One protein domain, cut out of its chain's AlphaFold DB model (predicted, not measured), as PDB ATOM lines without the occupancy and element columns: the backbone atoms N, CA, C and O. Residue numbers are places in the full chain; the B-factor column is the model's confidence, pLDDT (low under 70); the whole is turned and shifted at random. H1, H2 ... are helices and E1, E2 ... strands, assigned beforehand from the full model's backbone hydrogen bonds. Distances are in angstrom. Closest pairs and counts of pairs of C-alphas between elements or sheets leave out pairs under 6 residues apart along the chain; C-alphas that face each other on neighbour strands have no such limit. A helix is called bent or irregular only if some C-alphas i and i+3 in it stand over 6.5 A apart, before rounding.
ATOM      1  N   ILE A 161      43.738  58.550  58.853       88.81
ATOM      2  CA  ILE A 161      42.428  59.160  59.081       88.81
ATOM      3  C   ILE A 161      41.354  58.374  58.333       88.81
ATOM      4  O   ILE A 161      41.294  58.367  57.103       88.81
ATOM      5  N   ASN A 162      40.422  57.778  59.071       88.44
ATOM      6  CA  ASN A 162      39.248  57.125  58.492       88.44
ATOM      7  C   ASN A 162      38.227  58.164  58.014       88.44
ATOM      8  O   ASN A 162      37.272  58.473  58.717       88.44
ATOM      9  N   ALA A 163      38.411  58.740  56.830       87.94
ATOM     10  CA  ALA A 163      37.450  59.690  56.280       87.94
ATOM     11  C   ALA A 163      36.171  58.986  55.789       87.94
ATOM     12  O   ALA A 163      36.207  57.948  55.140       87.94
ATOM     13  N   THR A 164      35.014  59.578  56.084       86.31
ATOM     14  CA  THR A 164      33.703  59.113  55.601       86.31
ATOM     15  C   THR A 164      33.382  59.646  54.211       86.31
ATOM     16  O   THR A 164      32.727  58.971  53.425       86.31
ATOM     17  N   ASN A 165      33.792  60.881  53.914       84.31
ATOM     18  CA  ASN A 165      33.560  61.546  52.637       84.31
ATOM     19  C   ASN A 165      34.672  62.554  52.373       84.31
ATOM     20  O   ASN A 165      35.156  63.200  53.301       84.31
ATOM     21  N   VAL A 166      34.997  62.743  51.099       86.38
ATOM     22  CA  VAL A 166      35.875  63.814  50.628       86.38
ATOM     23  C   VAL A 166      35.134  64.598  49.554       86.38
ATOM     24  O   VAL A 166      34.508  64.017  48.665       86.38
ATOM     25  N   TRP A 167      35.141  65.918  49.675       83.75
ATOM     26  CA  TRP A 167      34.519  66.832  48.729       83.75
ATOM     27  C   TRP A 167      35.601  67.669  48.059       83.75
ATOM     28  O   TRP A 167      36.424  68.263  48.747       83.75
ATOM     29  N   PHE A 168      35.560  67.732  46.734       77.25
ATOM     30  CA  PHE A 168      36.403  68.565  45.883       77.25
ATOM     31  C   PHE A 168      35.501  69.621  45.241       77.25
ATOM     32  O   PHE A 168      34.854  69.373  44.219       77.25
ATOM     33  N   GLY A 169      35.355  70.775  45.896       70.62
ATOM     34  CA  GLY A 169      34.272  71.705  45.570       70.62
ATOM     35  C   GLY A 169      32.897  71.025  45.668       70.62
ATOM     36  O   GLY A 169      32.495  70.586  46.743       70.62
ATOM     37  N   SER A 170      32.182  70.928  44.545       64.69
ATOM     38  CA  SER A 170      30.871  70.270  44.432       64.69
ATOM     39  C   SER A 170      30.935  68.752  44.241       64.69
ATOM     40  O   SER A 170      29.922  68.073  44.431       64.69
ATOM     41  N   ALA A 171      32.090  68.206  43.850       67.56
ATOM     42  CA  ALA A 171      32.245  66.781  43.594       67.56
ATOM     43  C   ALA A 171      32.442  66.028  44.913       67.56
ATOM     44  O   ALA A 171      33.379  66.294  45.664       67.56
ATOM     45  N   ARG A 172      31.567  65.060  45.194       77.06
ATOM     46  CA  ARG A 172      31.640  64.217  46.391       77.06
ATOM     47  C   ARG A 172      32.155  62.832  46.029       77.06
ATOM     48  O   ARG A 172      31.585  62.171  45.167       77.06
ATOM     49  N   THR A 173      33.155  62.360  46.763       76.56
ATOM     50  CA  THR A 173      33.670  60.994  46.660       76.56
ATOM     51  C   THR A 173      33.796  60.332  48.032       76.56
ATOM     52  O   THR A 173      33.826  60.989  49.076       76.56
ATOM     53  N   THR A 174      33.790  59.000  48.029       80.62
ATOM     54  CA  THR A 174      34.021  58.177  49.218       80.62
ATOM     55  C   THR A 174      35.440  57.621  49.125       80.62
ATOM     56  O   THR A 174      35.756  56.948  48.138       80.62
ATOM     57  N   PRO A 175      36.312  57.914  50.101       82.88
ATOM     58  CA  PRO A 175      37.653  57.355  50.117       82.88
ATOM     59  C   PRO A 175      37.572  55.840  50.344       82.88
ATOM     60  O   PRO A 175      36.741  55.353  51.110       82.88
ATOM     61  N   VAL A 176      38.410  55.088  49.636       80.56
ATOM     62  CA  VAL A 176      38.433  53.611  49.683       80.56
ATOM     63  C   VAL A 176      39.301  53.118  50.819       80.56
ATOM     64  O   VAL A 176      39.041  52.077  51.417       80.56
ATOM     65  N   ARG A 177      40.365  53.869  51.084       76.94
ATOM     66  CA  ARG A 177      41.298  53.612  52.164       76.94
ATOM     67  C   ARG A 177      41.273  54.782  53.135       76.94
ATOM     68  O   ARG A 177      40.894  55.890  52.741       76.94
ATOM     69  N   PRO A 178      41.690  54.547  54.384       84.69
ATOM     70  CA  PRO A 178      42.001  55.637  55.283       84.69
ATOM     71  C   PRO A 178      42.991  56.600  54.612       84.69
ATOM     72  O   PRO A 178      43.904  56.169  53.906       84.69
ATOM     73  N   ILE A 179      42.787  57.897  54.807       88.06
ATOM     74  CA  ILE A 179      43.686  58.933  54.310       88.06
ATOM     75  C   ILE A 179      44.964  58.850  55.135       88.06
ATOM     76  O   ILE A 179      44.910  58.995  56.356       88.06
ATOM     77  N   ALA A 180      46.093  58.609  54.479       89.81
ATOM     78  CA  ALA A 180      47.386  58.637  55.145       89.81
ATOM     79  C   ALA A 180      47.920  60.070  55.131       89.81
ATOM     80  O   ALA A 180      47.895  60.744  54.103       89.81
ATOM     81  N   VAL A 181      48.376  60.534  56.282       88.19
ATOM     82  CA  VAL A 181      48.993  61.839  56.481       88.19
ATOM     83  C   VAL A 181      50.388  61.585  57.027       88.19
ATOM     84  O   VAL A 181      50.530  60.900  58.036       88.19
ATOM     85  N   ASN A 182      51.405  62.106  56.359       89.25
ATOM     86  CA  ASN A 182      52.785  62.069  56.826       89.25
ATOM     87  C   ASN A 182      53.449  63.432  56.607       89.25
ATOM     88  O   ASN A 182      52.830  64.386  56.137       89.25
ATOM     89  N   ASP A 183      54.721  63.531  56.963       83.44
ATOM     90  CA  ASP A 183      55.578  64.690  56.705       83.44
ATOM     91  C   ASP A 183      55.621  65.090  55.218       83.44
ATOM     92  O   ASP A 183      55.695  66.276  54.897       83.44
ATOM     93  N   ARG A 184      55.486  64.117  54.309       85.25
ATOM     94  CA  ARG A 184      55.454  64.311  52.849       85.25
ATOM     95  C   ARG A 184      54.090  64.721  52.289       85.25
ATOM     96  O   ARG A 184      53.970  64.886  51.070       85.25
ATOM     97  N   GLY A 185      53.068  64.876  53.129       87.19
ATOM     98  CA  GLY A 185      51.759  65.394  52.738       87.19
ATOM     99  C   GLY A 185      50.585  64.462  53.035       87.19
ATOM    100  O   GLY A 185      50.620  63.637  53.945       87.19
ATOM    101  N   LEU A 186      49.497  64.633  52.280       89.56
ATOM    102  CA  LEU A 186      48.284  63.830  52.417       89.56
ATOM    103  C   LEU A 186      48.092  62.930  51.207       89.56
ATOM    104  O   LEU A 186      47.988  63.403  50.078       89.56
ATOM    105  N   LEU A 187      47.941  61.640  51.459       90.94
ATOM    106  CA  LEU A 187      47.632  60.642  50.457       90.94
ATOM    107  C   LEU A 187      46.161  60.240  50.548       90.94
ATOM    108  O   LEU A 187      45.719  59.611  51.513       90.94
ATOM    109  N   ILE A 188      45.401  60.580  49.513       88.06
ATOM    110  CA  ILE A 188      43.978  60.287  49.405       88.06
ATOM    111  C   ILE A 188      43.781  59.248  48.301       88.06
ATOM    112  O   ILE A 188      44.150  59.468  47.149       88.06
ATOM    113  N   THR A 189      43.165  58.117  48.643       86.25
ATOM    114  CA  THR A 189      42.744  57.106  47.664       86.25
ATOM    115  C   THR A 189      41.229  57.089  47.574       86.25
ATOM    116  O   THR A 189      40.537  56.672  48.507       86.25
ATOM    117  N   CYS A 190      40.711  57.527  46.436       79.44
ATOM    118  CA  CYS A 190      39.287  57.594  46.162       79.44
ATOM    119  C   CYS A 190      38.893  56.518  45.161       79.44
ATOM    120  O   CYS A 190      39.632  56.203  44.229       79.44
ATOM    121  N   GLN A 191      37.691  55.981  45.331       73.94
ATOM    122  CA  GLN A 191      37.053  55.226  44.265       73.94
ATOM    123  C   GLN A 191      36.587  56.224  43.211       73.94
ATOM    124  O   GLN A 191      35.973  57.246  43.547       73.94
ATOM    125  N   ASN A 192      36.837  55.911  41.948       66.94
ATOM    126  CA  ASN A 192      36.198  56.577  40.832       66.94
ATOM    127  C   ASN A 192      34.720  56.149  40.781       66.94
ATOM    128  O   ASN A 192      34.298  55.322  39.984       66.94
ATOM    129  N   ASN A 193      33.928  56.699  41.698       59.09
ATOM    130  CA  ASN A 193      32.482  56.525  41.733       59.09
ATOM    131  C   ASN A 193      31.791  57.667  40.980       59.09
ATOM    132  O   ASN A 193      30.714  58.105  41.405       59.09
ATOM    133  N   PHE A 194      32.403  58.198  39.911       57.44
ATOM    134  CA  PHE A 194      31.714  59.189  39.096       57.44
ATOM    135  C   PHE A 194      30.466  58.527  38.525       57.44
ATOM    136  O   PHE A 194      30.485  57.459  37.915       57.44
ATOM    137  N   LEU A 195      29.332  59.131  38.868       49.81
ATOM    138  CA  LEU A 195      28.013  58.672  38.485       49.81
ATOM    139  C   LEU A 195      27.901  58.783  36.966       49.81
ATOM    140  O   LEU A 195      27.487  59.816  36.448       49.81
ATOM    141  N   LYS A 196      28.251  57.714  36.249       50.97
ATOM    142  CA  LYS A 196      28.014  57.635  34.812       50.97
ATOM    143  C   LYS A 196      26.500  57.636  34.607       50.97
ATOM    144  O   LYS A 196      25.798  56.714  35.037       50.97
ATOM    145  N   LYS A 197      25.959  58.700  34.006       46.72
ATOM    146  CA  LYS A 197      24.593  58.657  33.476       46.72
ATOM    147  C   LYS A 197      24.607  57.624  32.354       46.72
ATOM    148  O   LYS A 197      25.230  57.844  31.322       46.72
ATOM    149  N   GLY A 198      23.967  56.479  32.575       52.03
ATOM    150  CA  GLY A 198      23.743  55.530  31.494       52.03
ATOM    151  C   GLY A 198      22.867  56.166  30.413       52.03
ATOM    152  O   GLY A 198      22.084  57.077  30.696       52.03
ATOM    153  N   SER A 199      22.945  55.640  29.192       46.16
ATOM    154  CA  SER A 199      22.162  56.076  28.023       46.16
ATOM    155  C   SER A 199      20.634  56.010  28.207       46.16
ATOM    156  O   SER A 199      19.898  56.492  27.356       46.16
ATOM    157  N   SER A 208      34.299  49.225  39.788       51.28
ATOM    158  CA  SER A 208      35.427  48.363  39.426       51.28
ATOM    159  C   SER A 208      36.642  48.720  40.286       51.28
ATOM    160  O   SER A 208      36.998  49.880  40.472       51.28
ATOM    161  N   VAL A 209      37.299  47.696  40.846       50.91
ATOM    162  CA  VAL A 209      38.529  47.844  41.653       50.91
ATOM    163  C   VAL A 209      39.681  48.430  40.821       50.91
ATOM    164  O   VAL A 209      40.626  48.972  41.386       50.91
ATOM    165  N   LYS A 210      39.590  48.375  39.484       56.81
ATOM    166  CA  LYS A 210      40.554  49.015  38.578       56.81
ATOM    167  C   LYS A 210      40.427  50.542  38.534       56.81
ATOM    168  O   LYS A 210      41.302  51.186  37.970       56.81
ATOM    169  N   ASP A 211      39.414  51.118  39.182       67.69
ATOM    170  CA  ASP A 211      39.101  52.542  39.071       67.69
ATOM    171  C   ASP A 211      39.486  53.301  40.357       67.69
ATOM    172  O   ASP A 211      38.798  54.215  40.811       67.69
ATOM    173  N   LEU A 212      40.580  52.893  41.009       73.75
ATOM    174  CA  LEU A 212      41.123  53.611  42.163       73.75
ATOM    175  C   LEU A 212      41.995  54.771  41.695       73.75
ATOM    176  O   LEU A 212      42.949  54.583  40.947       73.75
ATOM    177  N   ILE A 213      41.688  55.965  42.195       76.88
ATOM    178  CA  ILE A 213      42.472  57.170  41.948       76.88
ATOM    179  C   ILE A 213      43.211  57.505  43.234       76.88
ATOM    180  O   ILE A 213      42.596  57.723  44.282       76.88
ATOM    181  N   GLN A 214      44.537  57.527  43.155       85.31
ATOM    182  CA  GLN A 214      45.401  57.921  44.256       85.31
ATOM    183  C   GLN A 214      45.977  59.301  43.969       85.31
ATOM    184  O   GLN A 214      46.557  59.544  42.916       85.31
ATOM    185  N   PHE A 215      45.810  60.196  44.929       84.44
ATOM    186  CA  PHE A 215      46.236  61.578  44.835       84.44
ATOM    187  C   PHE A 215      47.025  61.946  46.086       84.44
ATOM    188  O   PHE A 215      46.580  61.684  47.204       84.44
ATOM    189  N   GLN A 216      48.196  62.542  45.880       89.81
ATOM    190  CA  GLN A 216      49.033  63.068  46.947       89.81
ATOM    191  C   GLN A 216      48.988  64.597  46.910       89.81
ATOM    192  O   GLN A 216      49.376  65.200  45.912       89.81
ATOM    193  N   ILE A 217      48.525  65.204  48.001       89.44
ATOM    194  CA  ILE A 217      48.650  66.639  48.269       89.44
ATOM    195  C   ILE A 217      49.979  66.831  48.969       89.44
ATOM    196  O   ILE A 217      50.158  66.301  50.068       89.44
ATOM    197  N   LYS A 218      50.892  67.589  48.376       89.00
ATOM    198  CA  LYS A 218      52.137  67.919  49.060       89.00
ATOM    199  C   LYS A 218      51.932  69.094  50.021       89.00
ATOM    200  O   LYS A 218      51.026  69.898  49.795       89.00
ATOM    201  N   PRO A 219      52.751  69.233  51.074       84.56
ATOM    202  CA  PRO A 219      52.666  70.369  51.988       84.56
ATOM    203  C   PRO A 219      52.732  71.719  51.261       84.56
ATOM    204  O   PRO A 219      51.935  72.607  51.553       84.56
ATOM    205  N   GLU A 220      53.604  71.843  50.254       82.31
ATOM    206  CA  GLU A 220      53.760  73.068  49.461       82.31
ATOM    207  C   GLU A 220      52.519  73.449  48.635       82.31
ATOM    208  O   GLU A 220      52.363  74.610  48.253       82.31
ATOM    209  N   ASP A 221      51.612  72.499  48.382       84.50
ATOM    210  CA  ASP A 221      50.363  72.746  47.662       84.50
ATOM    211  C   ASP A 221      49.277  73.353  48.560       84.50
ATOM    212  O   ASP A 221      48.245  73.797  48.052       84.50
ATOM    213  N   ILE A 222      49.468  73.366  49.883       82.00
ATOM    214  CA  ILE A 222      48.469  73.809  50.858       82.00
ATOM    215  C   ILE A 222      48.677  75.294  51.167       82.00
ATOM    216  O   ILE A 222      49.686  75.706  51.734       82.00
ATOM    217  N   ILE A 223      47.675  76.105  50.832       76.94
ATOM    218  CA  ILE A 223      47.603  77.533  51.170       76.94
ATOM    219  C   ILE A 223      47.160  77.707  52.622       76.94
ATOM    220  O   ILE A 223      47.709  78.513  53.363       76.94
ATOM    221  N   LYS A 224      46.106  76.987  53.018       74.75
ATOM    222  CA  LYS A 224      45.517  77.101  54.352       74.75
ATOM    223  C   LYS A 224      44.888  75.786  54.767       74.75
ATOM    224  O   LYS A 224      44.295  75.076  53.956       74.75
ATOM    225  N   CYS A 225      44.971  75.497  56.055       74.69
ATOM    226  CA  CYS A 225      44.375  74.321  56.650       74.69
ATOM    227  C   CYS A 225      43.487  74.726  57.823       74.69
ATOM    228  O   CYS A 225      43.873  75.550  58.654       74.69
ATOM    229  N   CYS A 226      42.281  74.172  57.889       74.69
ATOM    230  CA  CYS A 226      41.366  74.429  58.989       74.69
ATOM    231  C   CYS A 226      40.687  73.144  59.433       74.69
ATOM    232  O   CYS A 226      40.283  72.332  58.606       74.69
ATOM    233  N   ALA A 227      40.487  72.993  60.734       75.69
ATOM    234  CA  ALA A 227      39.694  71.912  61.289       75.69
ATOM    235  C   ALA A 227      38.473  72.486  62.010       75.69
ATOM    236  O   ALA A 227      38.553  73.491  62.715       75.69
ATOM    237  N   TYR A 228      37.336  71.830  61.822       78.69
ATOM    238  CA  TYR A 228      36.158  71.981  62.654       78.69
ATOM    239  C   TYR A 228      36.034  70.737  63.530       78.69
ATOM    240  O   TYR A 228      35.750  69.641  63.033       78.69
ATOM    241  N   LEU A 229      36.242  70.905  64.837       74.12
ATOM    242  CA  LEU A 229      36.181  69.821  65.809       74.12
ATOM    243  C   LEU A 229      34.820  69.816  66.524       74.12
ATOM    244  O   LEU A 229      34.680  70.289  67.646       74.12
ATOM    245  N   GLY A 230      33.792  69.289  65.854       67.06
ATOM    246  CA  GLY A 230      32.443  69.220  66.423       67.06
ATOM    247  C   GLY A 230      32.329  68.319  67.662       67.06
ATOM    248  O   GLY A 230      33.015  67.305  67.774       67.06
ATOM    249  N   SER A 231      31.395  68.651  68.561       62.97
ATOM    250  CA  SER A 231      31.174  67.957  69.844       62.97
ATOM    251  C   SER A 231      30.572  66.549  69.729       62.97
ATOM    252  O   SER A 231      30.697  65.753  70.656       62.97
ATOM    253  N   GLN A 232      29.907  66.216  68.614       58.59
ATOM    254  CA  GLN A 232      29.138  64.970  68.480       58.59
ATOM    255  C   GLN A 232      29.385  64.228  67.156       58.59
ATOM    256  O   GLN A 232      28.469  63.970  66.380       58.59
ATOM    257  N   ARG A 233      30.625  63.761  66.956       59.59
ATOM    258  CA  ARG A 233      31.005  62.717  65.969       59.59
ATOM    259  C   ARG A 233      31.225  63.142  64.518       59.59
ATOM    260  O   ARG A 233      31.335  62.270  63.656       59.59
ATOM    261  N   LYS A 234      31.293  64.436  64.224       71.50
ATOM    262  CA  LYS A 234      31.629  64.915  62.878       71.50
ATOM    263  C   LYS A 234      32.720  65.959  62.988       71.50
ATOM    264  O   LYS A 234      32.440  67.089  63.392       71.50
ATOM    265  N   HIS A 235      33.937  65.563  62.642       80.88
ATOM    266  CA  HIS A 235      35.004  66.518  62.406       80.88
ATOM    267  C   HIS A 235      35.123  66.748  60.906       80.88
ATOM    268  O   HIS A 235      34.882  65.850  60.092       80.88
ATOM    269  N   THR A 236      35.458  67.978  60.547       83.44
ATOM    270  CA  THR A 236      35.648  68.352  59.151       83.44
ATOM    271  C   THR A 236      36.980  69.050  59.016       83.44
ATOM    272  O   THR A 236      37.249  70.013  59.728       83.44
ATOM    273  N   ILE A 237      37.802  68.574  58.096       85.44
ATOM    274  CA  ILE A 237      39.070  69.190  57.733       85.44
ATOM    275  C   ILE A 237      38.863  69.904  56.404       85.44
ATOM    276  O   ILE A 237      38.366  69.315  55.449       85.44
ATOM    277  N   PHE A 238      39.240  71.169  56.345       83.25
ATOM    278  CA  PHE A 238      39.197  72.004  55.160       83.25
ATOM    279  C   PHE A 238      40.629  72.293  54.718       83.25
ATOM    280  O   PHE A 238      41.423  72.828  55.493       83.25
ATOM    281  N   LEU A 239      40.949  71.941  53.478       85.75
ATOM    282  CA  LEU A 239      42.237  72.210  52.848       85.75
ATOM    283  C   LEU A 239      42.021  73.191  51.706       85.75
ATOM    284  O   LEU A 239      41.285  72.896  50.764       85.75
ATOM    285  N   PHE A 240      42.675  74.338  51.789       81.88
ATOM    286  CA  PHE A 240      42.745  75.307  50.710       81.88
ATOM    287  C   PHE A 240      44.042  75.058  49.948       81.88
ATOM    288  O   PHE A 240      45.116  75.141  50.539       81.88
ATOM    289  N   LEU A 241      43.943  74.716  48.669       83.19
ATOM    290  CA  LEU A 241      45.057  74.279  47.832       83.19
ATOM    291  C   LEU A 241      45.426  75.310  46.769       83.19
ATOM    292  O   LEU A 241      44.603  76.124  46.360       83.19
ATOM    293  N   LEU A 242      46.648  75.230  46.258       80.88
ATOM    294  CA  LEU A 242      47.064  75.985  45.087       80.88
ATOM    295  C   LEU A 242      46.277  75.547  43.834       80.88
ATOM    296  O   LEU A 242      46.054  74.348  43.628       80.88
ATOM    297  N   PRO A 243      45.931  76.482  42.925       76.44
ATOM    298  CA  PRO A 243      45.220  76.157  41.685       76.44
ATOM    299  C   PRO A 243      45.932  75.117  40.809       76.44
ATOM    300  O   PRO A 243      45.281  74.357  40.093       76.44
ATOM    301  N   ASN A 244      47.268  75.065  40.859       79.31
ATOM    302  CA  ASN A 244      48.055  74.094  40.097       79.31
ATOM    303  C   ASN A 244      47.805  72.657  40.573       79.31
ATOM    304  O   ASN A 244      47.621  71.782  39.732       79.31
ATOM    305  N   CYS A 245      47.698  72.435  41.887       83.00
ATOM    306  CA  CYS A 245      47.369  71.132  42.463       83.00
ATOM    307  C   CYS A 245      45.984  70.652  41.983       83.00
ATOM    308  O   CYS A 245      45.828  69.519  41.525       83.00
ATOM    309  N   ILE A 246      44.992  71.554  41.965       79.88
ATOM    310  CA  ILE A 246      43.649  71.270  41.431       79.88
ATOM    311  C   ILE A 246      43.692  70.948  39.932       79.88
ATOM    312  O   ILE A 246      43.022  70.018  39.483       79.88
ATOM    313  N   ARG A 247      44.492  71.679  39.145       79.25
ATOM    314  CA  ARG A 247      44.648  71.416  37.706       79.25
ATOM    315  C   ARG A 247      45.260  70.039  37.451       79.25
ATOM    316  O   ARG A 247      44.736  69.304  36.617       79.25
ATOM    317  N   SER A 248      46.311  69.672  38.182       80.81
ATOM    318  CA  SER A 248      46.932  68.345  38.096       80.81
ATOM    319  C   SER A 248      45.946  67.234  38.455       80.81
ATOM    320  O   SER A 248      45.878  66.216  37.771       80.81
ATOM    321  N   PHE A 249      45.117  67.453  39.477       78.00
ATOM    322  CA  PHE A 249      44.071  66.511  39.859       78.00
ATOM    323  C   PHE A 249      42.990  66.354  38.776       78.00
ATOM    324  O   PHE A 249      42.637  65.233  38.411       78.00
ATOM    325  N   LYS A 250      42.514  67.459  38.189       76.81
ATOM    326  CA  LYS A 250      41.569  67.422  37.059       76.81
ATOM    327  C   LYS A 250      42.136  66.687  35.847       76.81
ATOM    328  O   LYS A 250      41.435  65.878  35.247       76.81
ATOM    329  N   GLN A 251      43.400  66.942  35.508       76.31
ATOM    330  CA  GLN A 251      44.086  66.248  34.417       76.31
ATOM    331  C   GLN A 251      44.145  64.740  34.675       76.31
ATOM    332  O   GLN A 251      43.775  63.960  33.802       76.31
ATOM    333  N   MET A 252      44.515  64.331  35.891       73.75
ATOM    334  CA  MET A 252      44.534  62.921  36.285       73.75
ATOM    335  C   MET A 252      43.164  62.259  36.102       73.75
ATOM    336  O   MET A 252      43.080  61.171  35.543       73.75
ATOM    337  N   ILE A 253      42.083  62.928  36.508       72.94
ATOM    338  CA  ILE A 253      40.721  62.411  36.327       72.94
ATOM    339  C   ILE A 253      40.349  62.314  34.844       72.94
ATOM    340  O   ILE A 253      39.815  61.289  34.436       72.94
ATOM    341  N   SER A 254      40.671  63.325  34.032       68.50
ATOM    342  CA  SER A 254      40.349  63.327  32.593       68.50
ATOM    343  C   SER A 254      41.062  62.231  31.792       68.50
ATOM    344  O   SER A 254      40.556  61.784  30.768       68.50
ATOM    345  N   VAL A 255      42.230  61.775  32.256       67.12
ATOM    346  CA  VAL A 255      42.944  60.638  31.650       67.12
ATOM    347  C   VAL A 255      42.233  59.319  31.962       67.12
ATOM    348  O   VAL A 255      42.244  58.402  31.144       67.12
ATOM    349  N   ILE A 256      41.622  59.216  33.142       64.75
ATOM    350  CA  ILE A 256      40.967  57.994  33.622       64.75
ATOM    351  C   ILE A 256      39.534  57.896  33.090       64.75
ATOM    352  O   ILE A 256      39.089  56.811  32.717       64.75
ATOM    353  N   ASP A 257      38.815  59.016  33.036       61.81
ATOM    354  CA  ASP A 257      37.478  59.106  32.462       61.81
ATOM    355  C   ASP A 257      37.515  60.022  31.239       61.81
ATOM    356  O   ASP A 257      37.536  61.247  31.350       61.81
ATOM    357  N   THR A 258      37.532  59.410  30.055       56.31
ATOM    358  CA  THR A 258      37.555  60.117  28.769       56.31
ATOM    359  C   THR A 258      36.234  60.814  28.442       56.31
ATOM    360  O   THR A 258      36.122  61.443  27.387       56.31
ATOM    361  N   SER A 259      35.214  60.712  29.306       59.31
ATOM    362  CA  SER A 259      33.971  61.444  29.102       59.31
ATOM    363  C   SER A 259      34.149  62.936  29.434       59.31
ATOM    364  O   SER A 259      34.606  63.281  30.525       59.31
ATOM    365  N   PRO A 260      33.766  63.850  28.523       56.75
ATOM    366  CA  PRO A 260      33.872  65.292  28.762       56.75
ATOM    367  C   PRO A 260      33.051  65.749  29.984       56.75
ATOM    368  O   PRO A 260      33.454  66.673  30.690       56.75
ATOM    369  N   ASP A 261      31.968  65.035  30.305       57.09
ATOM    370  CA  ASP A 261      31.077  65.326  31.434       57.09
ATOM    371  C   ASP A 261      31.698  65.001  32.809       57.09
ATOM    372  O   ASP A 261      31.296  65.574  33.826       57.09
ATOM    373  N   ALA A 262      32.684  64.096  32.881       55.41
ATOM    374  CA  ALA A 262      33.306  63.709  34.152       55.41
ATOM    375  C   ALA A 262      34.154  64.838  34.759       55.41
ATOM    376  O   ALA A 262      34.222  64.986  35.982       55.41
ATOM    377  N   ALA A 263      34.761  65.672  33.909       55.19
ATOM    378  CA  ALA A 263      35.571  66.807  34.336       55.19
ATOM    379  C   ALA A 263      34.728  68.040  34.719       55.19
ATOM    380  O   ALA A 263      35.160  68.821  35.571       55.19
ATOM    381  N   GLU A 264      33.521  68.206  34.158       56.28
ATOM    382  CA  GLU A 264      32.639  69.352  34.449       56.28
ATOM    383  C   GLU A 264      32.139  69.381  35.902       56.28
ATOM    384  O   GLU A 264      31.898  70.451  36.462       56.28
ATOM    385  N   GLY A 265      32.026  68.218  36.556       52.66
ATOM    386  CA  GLY A 265      31.612  68.128  37.960       52.66
ATOM    387  C   GLY A 265      32.650  68.661  38.959       52.66
ATOM    388  O   GLY A 265      32.297  69.006  40.095       52.66
ATOM    389  N   PHE A 266      33.918  68.750  38.545       58.97
ATOM    390  CA  PHE A 266      34.997  69.301  39.355       58.97
ATOM    391  C   PHE A 266      35.054  70.811  39.180       58.97
ATOM    392  O   PHE A 266      35.576  71.344  38.201       58.97
ATOM    393  N   CYS A 267      34.544  71.530  40.172       56.28
ATOM    394  CA  CYS A 267      34.729  72.972  40.237       56.28
ATOM    395  C   CYS A 267      36.236  73.295  40.331       56.28
ATOM    396  O   CYS A 267      36.972  72.566  40.992       56.28
ATOM    397  N   ASP A 268      36.700  74.413  39.754       64.31
ATOM    398  CA  ASP A 268      38.055  74.978  39.988       64.31
ATOM    399  C   ASP A 268      38.266  75.455  41.441       64.31
ATOM    400  O   ASP A 268      39.168  76.231  41.758       64.31
ATOM    401  N   SER A 269      37.396  75.005  42.343       64.94
ATOM    402  CA  SER A 269      37.457  75.317  43.749       64.94
ATOM    403  C   SER A 269      38.742  74.747  44.325       64.94
ATOM    404  O   SER A 269      38.960  73.539  44.373       64.94
ATOM    405  N   CYS A 270      39.554  75.654  44.839       77.19
ATOM    406  CA  CYS A 270      40.763  75.379  45.588       77.19
ATOM    407  C   CYS A 270      40.473  74.819  46.991       77.19
ATOM    408  O   CYS A 270      41.302  74.970  47.873       77.19
ATOM    409  N   LEU A 271      39.300  74.228  47.234       80.50
ATOM    410  CA  LEU A 271      38.867  73.753  48.546       80.50
ATOM    411  C   LEU A 271      38.539  72.262  48.509       80.50
ATOM    412  O   LEU A 271      37.631  71.830  47.792       80.50
ATOM    413  N   ILE A 272      39.224  71.512  49.369       84.56
ATOM    414  CA  ILE A 272      38.883  70.138  49.720       84.56
ATOM    415  C   ILE A 272      38.286  70.122  51.124       84.56
ATOM    416  O   ILE A 272      38.866  70.679  52.053       84.56
ATOM    417  N   ALA A 273      37.144  69.457  51.295       84.19
ATOM    418  CA  ALA A 273      36.570  69.182  52.609       84.19
ATOM    419  C   ALA A 273      36.575  67.673  52.889       84.19
ATOM    420  O   ALA A 273      35.987  66.886  52.147       84.19
ATOM    421  N   ILE A 274      37.229  67.267  53.971       87.62
ATOM    422  CA  ILE A 274      37.356  65.882  54.420       87.62
ATOM    423  C   ILE A 274      36.501  65.720  55.672       87.62
ATOM    424  O   ILE A 274      36.730  66.374  56.685       87.62
ATOM    425  N   PHE A 275      35.517  64.834  55.608       85.81
ATOM    426  CA  PHE A 275      34.610  64.552  56.714       85.81
ATOM    427  C   PHE A 275      35.041  63.277  57.412       85.81
ATOM    428  O   PHE A 275      35.053  62.213  56.791       85.81
ATOM    429  N   THR A 276      35.320  63.350  58.701       87.12
ATOM    430  CA  THR A 276      35.789  62.219  59.500       87.12
ATOM    431  C   THR A 276      34.781  61.910  60.616       87.12
ATOM    432  O   THR A 276      34.020  62.793  61.038       87.12
ATOM    433  N   PRO A 277      34.705  60.647  61.080       83.94
ATOM    434  CA  PRO A 277      33.990  60.313  62.302       83.94
ATOM    435  C   PRO A 277      34.705  60.957  63.498       83.94
ATOM    436  O   PRO A 277      35.727  61.621  63.329       83.94
ATOM    437  N   ALA A 278      34.184  60.745  64.708       80.38
ATOM    438  CA  ALA A 278      34.869  61.158  65.932       80.38
ATOM    439  C   ALA A 278      36.339  60.696  65.906       80.38
ATOM    440  O   ALA A 278      36.602  59.503  65.761       80.38
ATOM    441  N   LEU A 279      37.265  61.645  66.018       77.38
ATOM    442  CA  LEU A 279      38.695  61.382  66.091       77.38
ATOM    443  C   LEU A 279      39.075  61.211  67.558       77.38
ATOM    444  O   LEU A 279      38.518  61.885  68.432       77.38
ATOM    445  N   SER A 280      40.013  60.308  67.842       78.94
ATOM    446  CA  SER A 280      40.567  60.227  69.189       78.94
ATOM    447  C   SER A 280      41.373  61.494  69.485       78.94
ATOM    448  O   SER A 280      41.833  62.190  68.580       78.94
ATOM    449  N   ARG A 281      41.582  61.802  70.767       69.12
ATOM    450  CA  ARG A 281      42.420  62.947  71.141       69.12
ATOM    451  C   ARG A 281      43.842  62.825  70.590       69.12
ATOM    452  O   ARG A 281      44.404  63.826  70.170       69.12
ATOM    453  N   HIS A 282      44.382  61.609  70.546       76.25
ATOM    454  CA  HIS A 282      45.682  61.338  69.943       76.25
ATOM    455  C   HIS A 282      45.702  61.700  68.449       76.25
ATOM    456  O   HIS A 282      46.592  62.425  68.010       76.25
ATOM    457  N   ASP A 283      44.683  61.281  67.692       80.31
ATOM    458  CA  ASP A 283      44.577  61.592  66.259       80.31
ATOM    459  C   ASP A 283      44.407  63.092  66.015       80.31
ATOM    460  O   ASP A 283      44.962  63.631  65.063       80.31
ATOM    461  N   ILE A 284      43.665  63.785  66.887       75.19
ATOM    462  CA  ILE A 284      43.531  65.246  66.837       75.19
ATOM    463  C   ILE A 284      44.894  65.905  67.068       75.19
ATOM    464  O   ILE A 284      45.278  66.772  66.291       75.19
ATOM    465  N   SER A 285      45.654  65.489  68.085       68.94
ATOM    466  CA  SER A 285      46.991  66.036  68.351       68.94
ATOM    467  C   SER A 285      47.953  65.798  67.181       68.94
ATOM    468  O   SER A 285      48.671  66.717  66.791       68.94
ATOM    469  N   GLN A 286      47.942  64.601  66.582       76.56
ATOM    470  CA  GLN A 286      48.736  64.298  65.385       76.56
ATOM    471  C   GLN A 286      48.292  65.129  64.181       76.56
ATOM    472  O   GLN A 286      49.126  65.675  63.467       76.56
ATOM    473  N   LEU A 287      46.985  65.276  63.971       78.38
ATOM    474  CA  LEU A 287      46.447  66.091  62.891       78.38
ATOM    475  C   LEU A 287      46.893  67.545  63.037       78.38
ATOM    476  O   LEU A 287      47.369  68.128  62.070       78.38
ATOM    477  N   VAL A 288      46.784  68.118  64.237       72.06
ATOM    478  CA  VAL A 288      47.235  69.490  64.495       72.06
ATOM    479  C   VAL A 288      48.741  69.620  64.270       72.06
ATOM    480  O   VAL A 288      49.172  70.601  63.670       72.06
ATOM    481  N   TYR A 289      49.536  68.625  64.676       78.69
ATOM    482  CA  TYR A 289      50.966  68.587  64.370       78.69
ATOM    483  C   TYR A 289      51.233  68.632  62.862       78.69
ATOM    484  O   TYR A 289      51.992  69.487  62.412       78.69
ATOM    485  N   PHE A 290      50.585  67.773  62.068       79.94
ATOM    486  CA  PHE A 290      50.764  67.775  60.613       79.94
ATOM    487  C   PHE A 290      50.285  69.075  59.981       79.94
ATOM    488  O   PHE A 290      50.959  69.607  59.112       79.94
ATOM    489  N   MET A 291      49.164  69.630  60.438       74.50
ATOM    490  CA  MET A 291      48.672  70.916  59.944       74.50
ATOM    491  C   MET A 291      49.639  72.061  60.249       74.50
ATOM    492  O   MET A 291      49.859  72.913  59.391       74.50
ATOM    493  N   TRP A 292      50.235  72.072  61.443       72.56
ATOM    494  CA  TRP A 292      51.281  73.024  61.804       72.56
ATOM    495  C   TRP A 292      52.529  72.827  60.935       72.56
ATOM    496  O   TRP A 292      53.020  73.792  60.358       72.56
ATOM    497  N   HIS A 293      52.987  71.582  60.774       75.50
ATOM    498  CA  HIS A 293      54.131  71.234  59.931       75.50
ATOM    499  C   HIS A 293      53.911  71.658  58.471       75.50
ATOM    500  O   HIS A 293      54.764  72.313  57.882       75.50
ATOM    501  N   PHE A 294      52.738  71.375  57.904       75.06
ATOM    502  CA  PHE A 294      52.378  71.804  56.552       75.06
ATOM    503  C   PHE A 294      52.323  73.323  56.422       75.06
ATOM    504  O   PHE A 294      52.748  73.850  55.400       75.06
ATOM    505  N   GLY A 295      51.860  74.029  57.458       65.81
ATOM    506  CA  GLY A 295      51.934  75.488  57.514       65.81
ATOM    507  C   GLY A 295      53.375  75.999  57.446       65.81
ATOM    508  O   GLY A 295      53.654  76.920  56.693       65.81
ATOM    509  N   GLN A 296      54.315  75.365  58.156       68.69
ATOM    510  CA  GLN A 296      55.738  75.736  58.096       68.69
ATOM    511  C   GLN A 296      56.359  75.489  56.714       68.69
ATOM    512  O   GLN A 296      57.195  76.267  56.266       68.69
ATOM    513  N   SER A 297      55.956  74.410  56.038       67.88
ATOM    514  CA  SER A 297      56.442  74.062  54.694       67.88
ATOM    515  C   SER A 297      55.733  74.814  53.561       67.88
ATOM    516  O   SER A 297      56.148  74.701  52.407       67.88
ATOM    517  N   SER A 298      54.659  75.552  53.853       63.25
ATOM    518  CA  SER A 298      53.886  76.263  52.837       63.25
ATOM    519  C   SER A 298      54.679  77.428  52.243       63.25
ATOM    520  O   SER A 298      55.375  78.166  52.942       63.25
ATOM    521  N   LEU A 299      54.505  77.660  50.937       55.59
ATOM    522  CA  LEU A 299      55.094  78.797  50.212       55.59
ATOM    523  C   LEU A 299      54.670  80.164  50.778       55.59
ATOM    524  O   LEU A 299      55.316  81.172  50.500       55.59
ATOM    525  N   PHE A 300      53.598  80.206  51.572       51.84
ATOM    526  CA  PHE A 300      53.082  81.417  52.213       51.84
ATOM    527  C   PHE A 300      53.667  81.657  53.620       51.84
ATOM    528  O   PHE A 300      53.214  82.553  54.336       51.84
ATOM    529  N   GLY A 301      54.701  80.897  54.006       51.66
ATOM    530  CA  GLY A 301      55.333  80.973  55.322       51.66
ATOM    531  C   GLY A 301      54.466  80.358  56.430       51.66
ATOM    532  O   GLY A 301      53.439  79.762  56.120       51.66
ATOM    533  N   PRO A 302      54.829  80.529  57.719       50.91
ATOM    534  CA  PRO A 302      54.204  79.873  58.885       50.91
ATOM    535  C   PRO A 302      52.735  80.258  59.191       50.91
ATOM    536  O   PRO A 302      52.277  80.152  60.327       50.91
ATOM    537  N   THR A 303      51.968  80.716  58.203       46.00
ATOM    538  CA  THR A 303      50.563  81.120  58.324       46.00
ATOM    539  C   THR A 303      49.624  79.952  57.990       46.00
ATOM    540  O   THR A 303      49.932  79.131  57.140       46.00
ATOM    541  N   ILE A 304      48.428  79.737  58.542       49.72
ATOM    542  CA  ILE A 304      47.688  80.154  59.742       49.72
ATOM    543  C   ILE A 304      46.804  78.918  60.003       49.72
ATOM    544  O   ILE A 304      45.858  78.663  59.249       49.72
ATOM    545  N   TYR A 305      47.113  78.113  61.023       43.28
ATOM    546  CA  TYR A 305      46.106  77.196  61.558       43.28
ATOM    547  C   TYR A 305      45.045  78.079  62.208       43.28
ATOM    548  O   TYR A 305      45.337  78.804  63.154       43.28
ATOM    549  N   SER A 306      43.831  78.072  61.665       47.84
ATOM    550  CA  SER A 306      42.689  78.718  62.303       47.84
ATOM    551  C   SER A 306      41.645  77.658  62.590       47.84
ATOM    552  O   SER A 306      41.108  77.053  61.654       47.84
ATOM    553  N   GLU A 307      41.338  77.453  63.867       45.00
ATOM    554  CA  GLU A 307      40.115  76.766  64.251       45.00
ATOM    555  C   GLU A 307      38.934  77.552  63.667       45.00
ATOM    556  O   GLU A 307      38.757  78.744  63.927       45.00
ATOM    557  N   ILE A 308      38.145  76.907  62.808       46.47
ATOM    558  CA  ILE A 308      36.941  77.538  62.275       46.47
ATOM    559  C   ILE A 308      35.826  77.257  63.272       46.47
ATOM    560  O   ILE A 308      35.437  76.105  63.475       46.47
ATOM    561  N   CYS A 309      35.269  78.318  63.860       42.97
ATOM    562  CA  CYS A 309      34.104  78.187  64.724       42.97
ATOM    563  C   CYS A 309      32.953  77.488  63.975       42.97
ATOM    564  O   CYS A 309      32.779  77.644  62.762       42.97
ATOM    565  N   GLN A 310      32.126  76.735  64.702       40.78
ATOM    566  CA  GLN A 310      31.021  75.952  64.133       40.78
ATOM    567  C   GLN A 310      30.155  76.744  63.143       40.78
ATOM    568  O   GLN A 310      29.783  76.227  62.092       40.78
ATOM    569  N   LYS A 311      29.864  78.013  63.453       42.59
ATOM    570  CA  LYS A 311      29.039  78.896  62.618       42.59
ATOM    571  C   LYS A 311      29.693  79.191  61.262       42.59
ATOM    572  O   LYS A 311      29.021  79.112  60.235       42.59
ATOM    573  N   SER A 312      30.996  79.461  61.243       43.28
ATOM    574  CA  SER A 312      31.764  79.719  60.019       43.28
ATOM    575  C   SER A 312      31.951  78.452  59.181       43.28
ATOM    576  O   SER A 312      31.826  78.503  57.960       43.28
ATOM    577  N   ALA A 313      32.154  77.296  59.823       42.22
ATOM    578  CA  ALA A 313      32.235  76.009  59.131       42.22
ATOM    579  C   ALA A 313      30.892  75.648  58.481       42.22
ATOM    580  O   ALA A 313      30.850  75.245  57.319       42.22
ATOM    581  N   LEU A 314      29.780  75.849  59.196       42.59
ATOM    582  CA  LEU A 314      28.434  75.647  58.661       42.59
ATOM    583  C   LEU A 314      28.107  76.621  57.518       42.59
ATOM    584  O   LEU A 314      27.477  76.197  56.554       42.59
ATOM    585  N   SER A 315      28.571  77.875  57.580       44.81
ATOM    586  CA  SER A 315      28.421  78.857  56.493       44.81
ATOM    587  C   SER A 315      29.236  78.487  55.242       44.81
ATOM    588  O   SER A 315      28.728  78.532  54.120       44.81
ATOM    589  N   LEU A 316      30.481  78.033  55.415       45.75
ATOM    590  CA  LEU A 316      31.294  77.480  54.325       45.75
ATOM    591  C   LEU A 316      30.607  76.266  53.688       45.75
ATOM    592  O   LEU A 316      30.459  76.208  52.471       45.75
ATOM    593  N   LEU A 317      30.113  75.332  54.502       43.22
ATOM    594  CA  LEU A 317      29.388  74.153  54.027       43.22
ATOM    595  C   LEU A 317      28.059  74.503  53.343       43.22
ATOM    596  O   LEU A 317      27.694  73.843  52.370       43.22
ATOM    597  N   SER A 318      27.340  75.537  53.798       44.38
ATOM    598  CA  SER A 318      26.123  76.003  53.123       44.38
ATOM    599  C   SER A 318      26.415  76.609  51.754       44.38
ATOM    600  O   SER A 318      25.603  76.439  50.853       44.38
ATOM    601  N   ASN A 319      27.585  77.230  51.575       41.34
ATOM    602  CA  ASN A 319      28.028  77.781  50.290       41.34
ATOM    603  C   ASN A 319      28.557  76.708  49.323       41.34
ATOM    604  O   ASN A 319      28.586  76.927  48.117       41.34
ATOM    605  N   ILE A 320      28.964  75.544  49.842       40.69
ATOM    606  CA  ILE A 320      29.411  74.387  49.047       40.69
ATOM    607  C   ILE A 320      28.223  73.506  48.618       40.69
ATOM    608  O   ILE A 320      28.373  72.663  47.732       40.69
ATOM    609  N   LYS A 321      27.018  73.698  49.184       35.34
ATOM    610  CA  LYS A 321      25.812  73.023  48.677       35.34
ATOM    611  C   LYS A 321      25.629  73.380  47.192       35.34
ATOM    612  O   LYS A 321      25.423  74.551  46.880       35.34
TER     613      LYS A 321
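What this domain is: This is residues 161 to 199 and 208 to 321 of the 482 residues of an uncharacterized protein of Helobdella robusta (UniProt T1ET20). A twisted sheet of five strands, E2 E1 E8 E7 E6, has the smaller sheet E3 E4 E5 partly face to face with it, the strands of the two crossed. The helices H1, beside E5, and H3, beside E3 and over E6, lie on the side of the small sheet, while H4 covers the opposite face of the large sheet. The printed part has 153 residues, with four named helices and eight named strands in the order E1 E2 E3 E4 E5 E6 E7 H1 H2 E8 H3 H4; both sheets are antiparallel, and the class is mixed, helices and strands. The whole is compact, with a radius of gyration of the C-alphas of 15.4 A and spans of 47 by 34 by 29 A.

Where its parts are: The large sheet holds E2, residues 171 to 173, E1, residues 165 to 168, E8, residues 271 to 276 and 16.2 A long, E7, residues 235 to 241 and 19.3 A, and E6, residues 222 to 229 and 19.8 A. E1 begins with C-alpha 165 at (33.560, 61.546, 52.637). The small sheet holds E3, residues 179 to 182, E4, residues 185 to 191 and 19.8 A long, and E5, residues 212 to 217 and 16.2 A. H1 is residues 243 to 256, 20.3 A long; H2 is residues 260 to 264. H3, residues 281 to 297, is the longest helix at 24.3 A and begins with C-alpha 281 at (42.420, 62.947, 71.141). H4, residues 310 to 320, is 15.3 A long and ends with C-alpha 320 at (29.411, 74.387, 49.047). H2 is neither bent nor irregular, but only just: C-alphas 260 and 263 are 6.0 A apart.

How they stand to each other: The large sheet is twisted, its C-alphas up to 4.0 A off the best plane; its edge strands are E2 and E6. N 168 and O 171 are 2.8 A apart in the hairpin E1 and E2, N 167 and O 273 2.8 A between E1 and E8, N 237 and O 274 2.8 A between E8 and E7, and N 238 and O 226 2.7 A in the hairpin E6 and E7. H3 is on this sheet at a height of 9.9 A, over E6, and runs along the strands, at 15 degrees to E6 on the local plane; the closest C-alphas are those of Cys 225 and Met 291, 6.4 A apart. H4 is on the opposite face at a height of 10.0 A, over E8, E7 and E6, with E8 and E6 only just under it by 3 C-alphas each; it runs slantwise to the strands, at 57 degrees to E7 on the local plane. The closest C-alphas of E6 and H4 are those of Tyr 228 and Ala 313, 6.6 A apart. In the small sheet, N 187 and O 180 are 2.8 A apart in the hairpin E3 and E4, and N 188 and O 215 2.8 A between E4 and E5. The closest C-alphas of E2 and E4, one from each sheet, are those of Thr 173 and Cys 190, 6.6 A apart. E5 and E7 are only just apart, at 8.5 A. H1 is on both sheets; its closest C-alpha pair with E5 is Phe 215 and Phe 249, 7.3 A. H3 is on the small sheet too, with the C-alphas of Asn 182 and Phe 290 7.1 A apart. H1 touches H2 with residues 250 to 254 alone, closest at the C-alphas of Ser 254 and Ala 263, 6.2 A; H2 is on neither sheet. In H1, H3 and H4 every O i to N i+4 pair is within hydrogen-bond range; in H2 it is 0 of 1, beside 1 of 2 O i to N i+3 pairs.

The domain as a whole: The two C-alphas farthest apart are those of Ser 199 and Pro 302, 50.5 A. Residues 200 to 207 are not printed, and C-alphas 199 and 208 are 19.1 A apart across this cut, which lies in the link E4 to E5. Of the links that are printed whole, H3 to H4 is long, with 12 residues. The mean pLDDT of the printed part is 70.2; 63 residues are under 70, among them residues 192 to 199, 254 to 269 and 295 to 321, and H4 has a mean of 43.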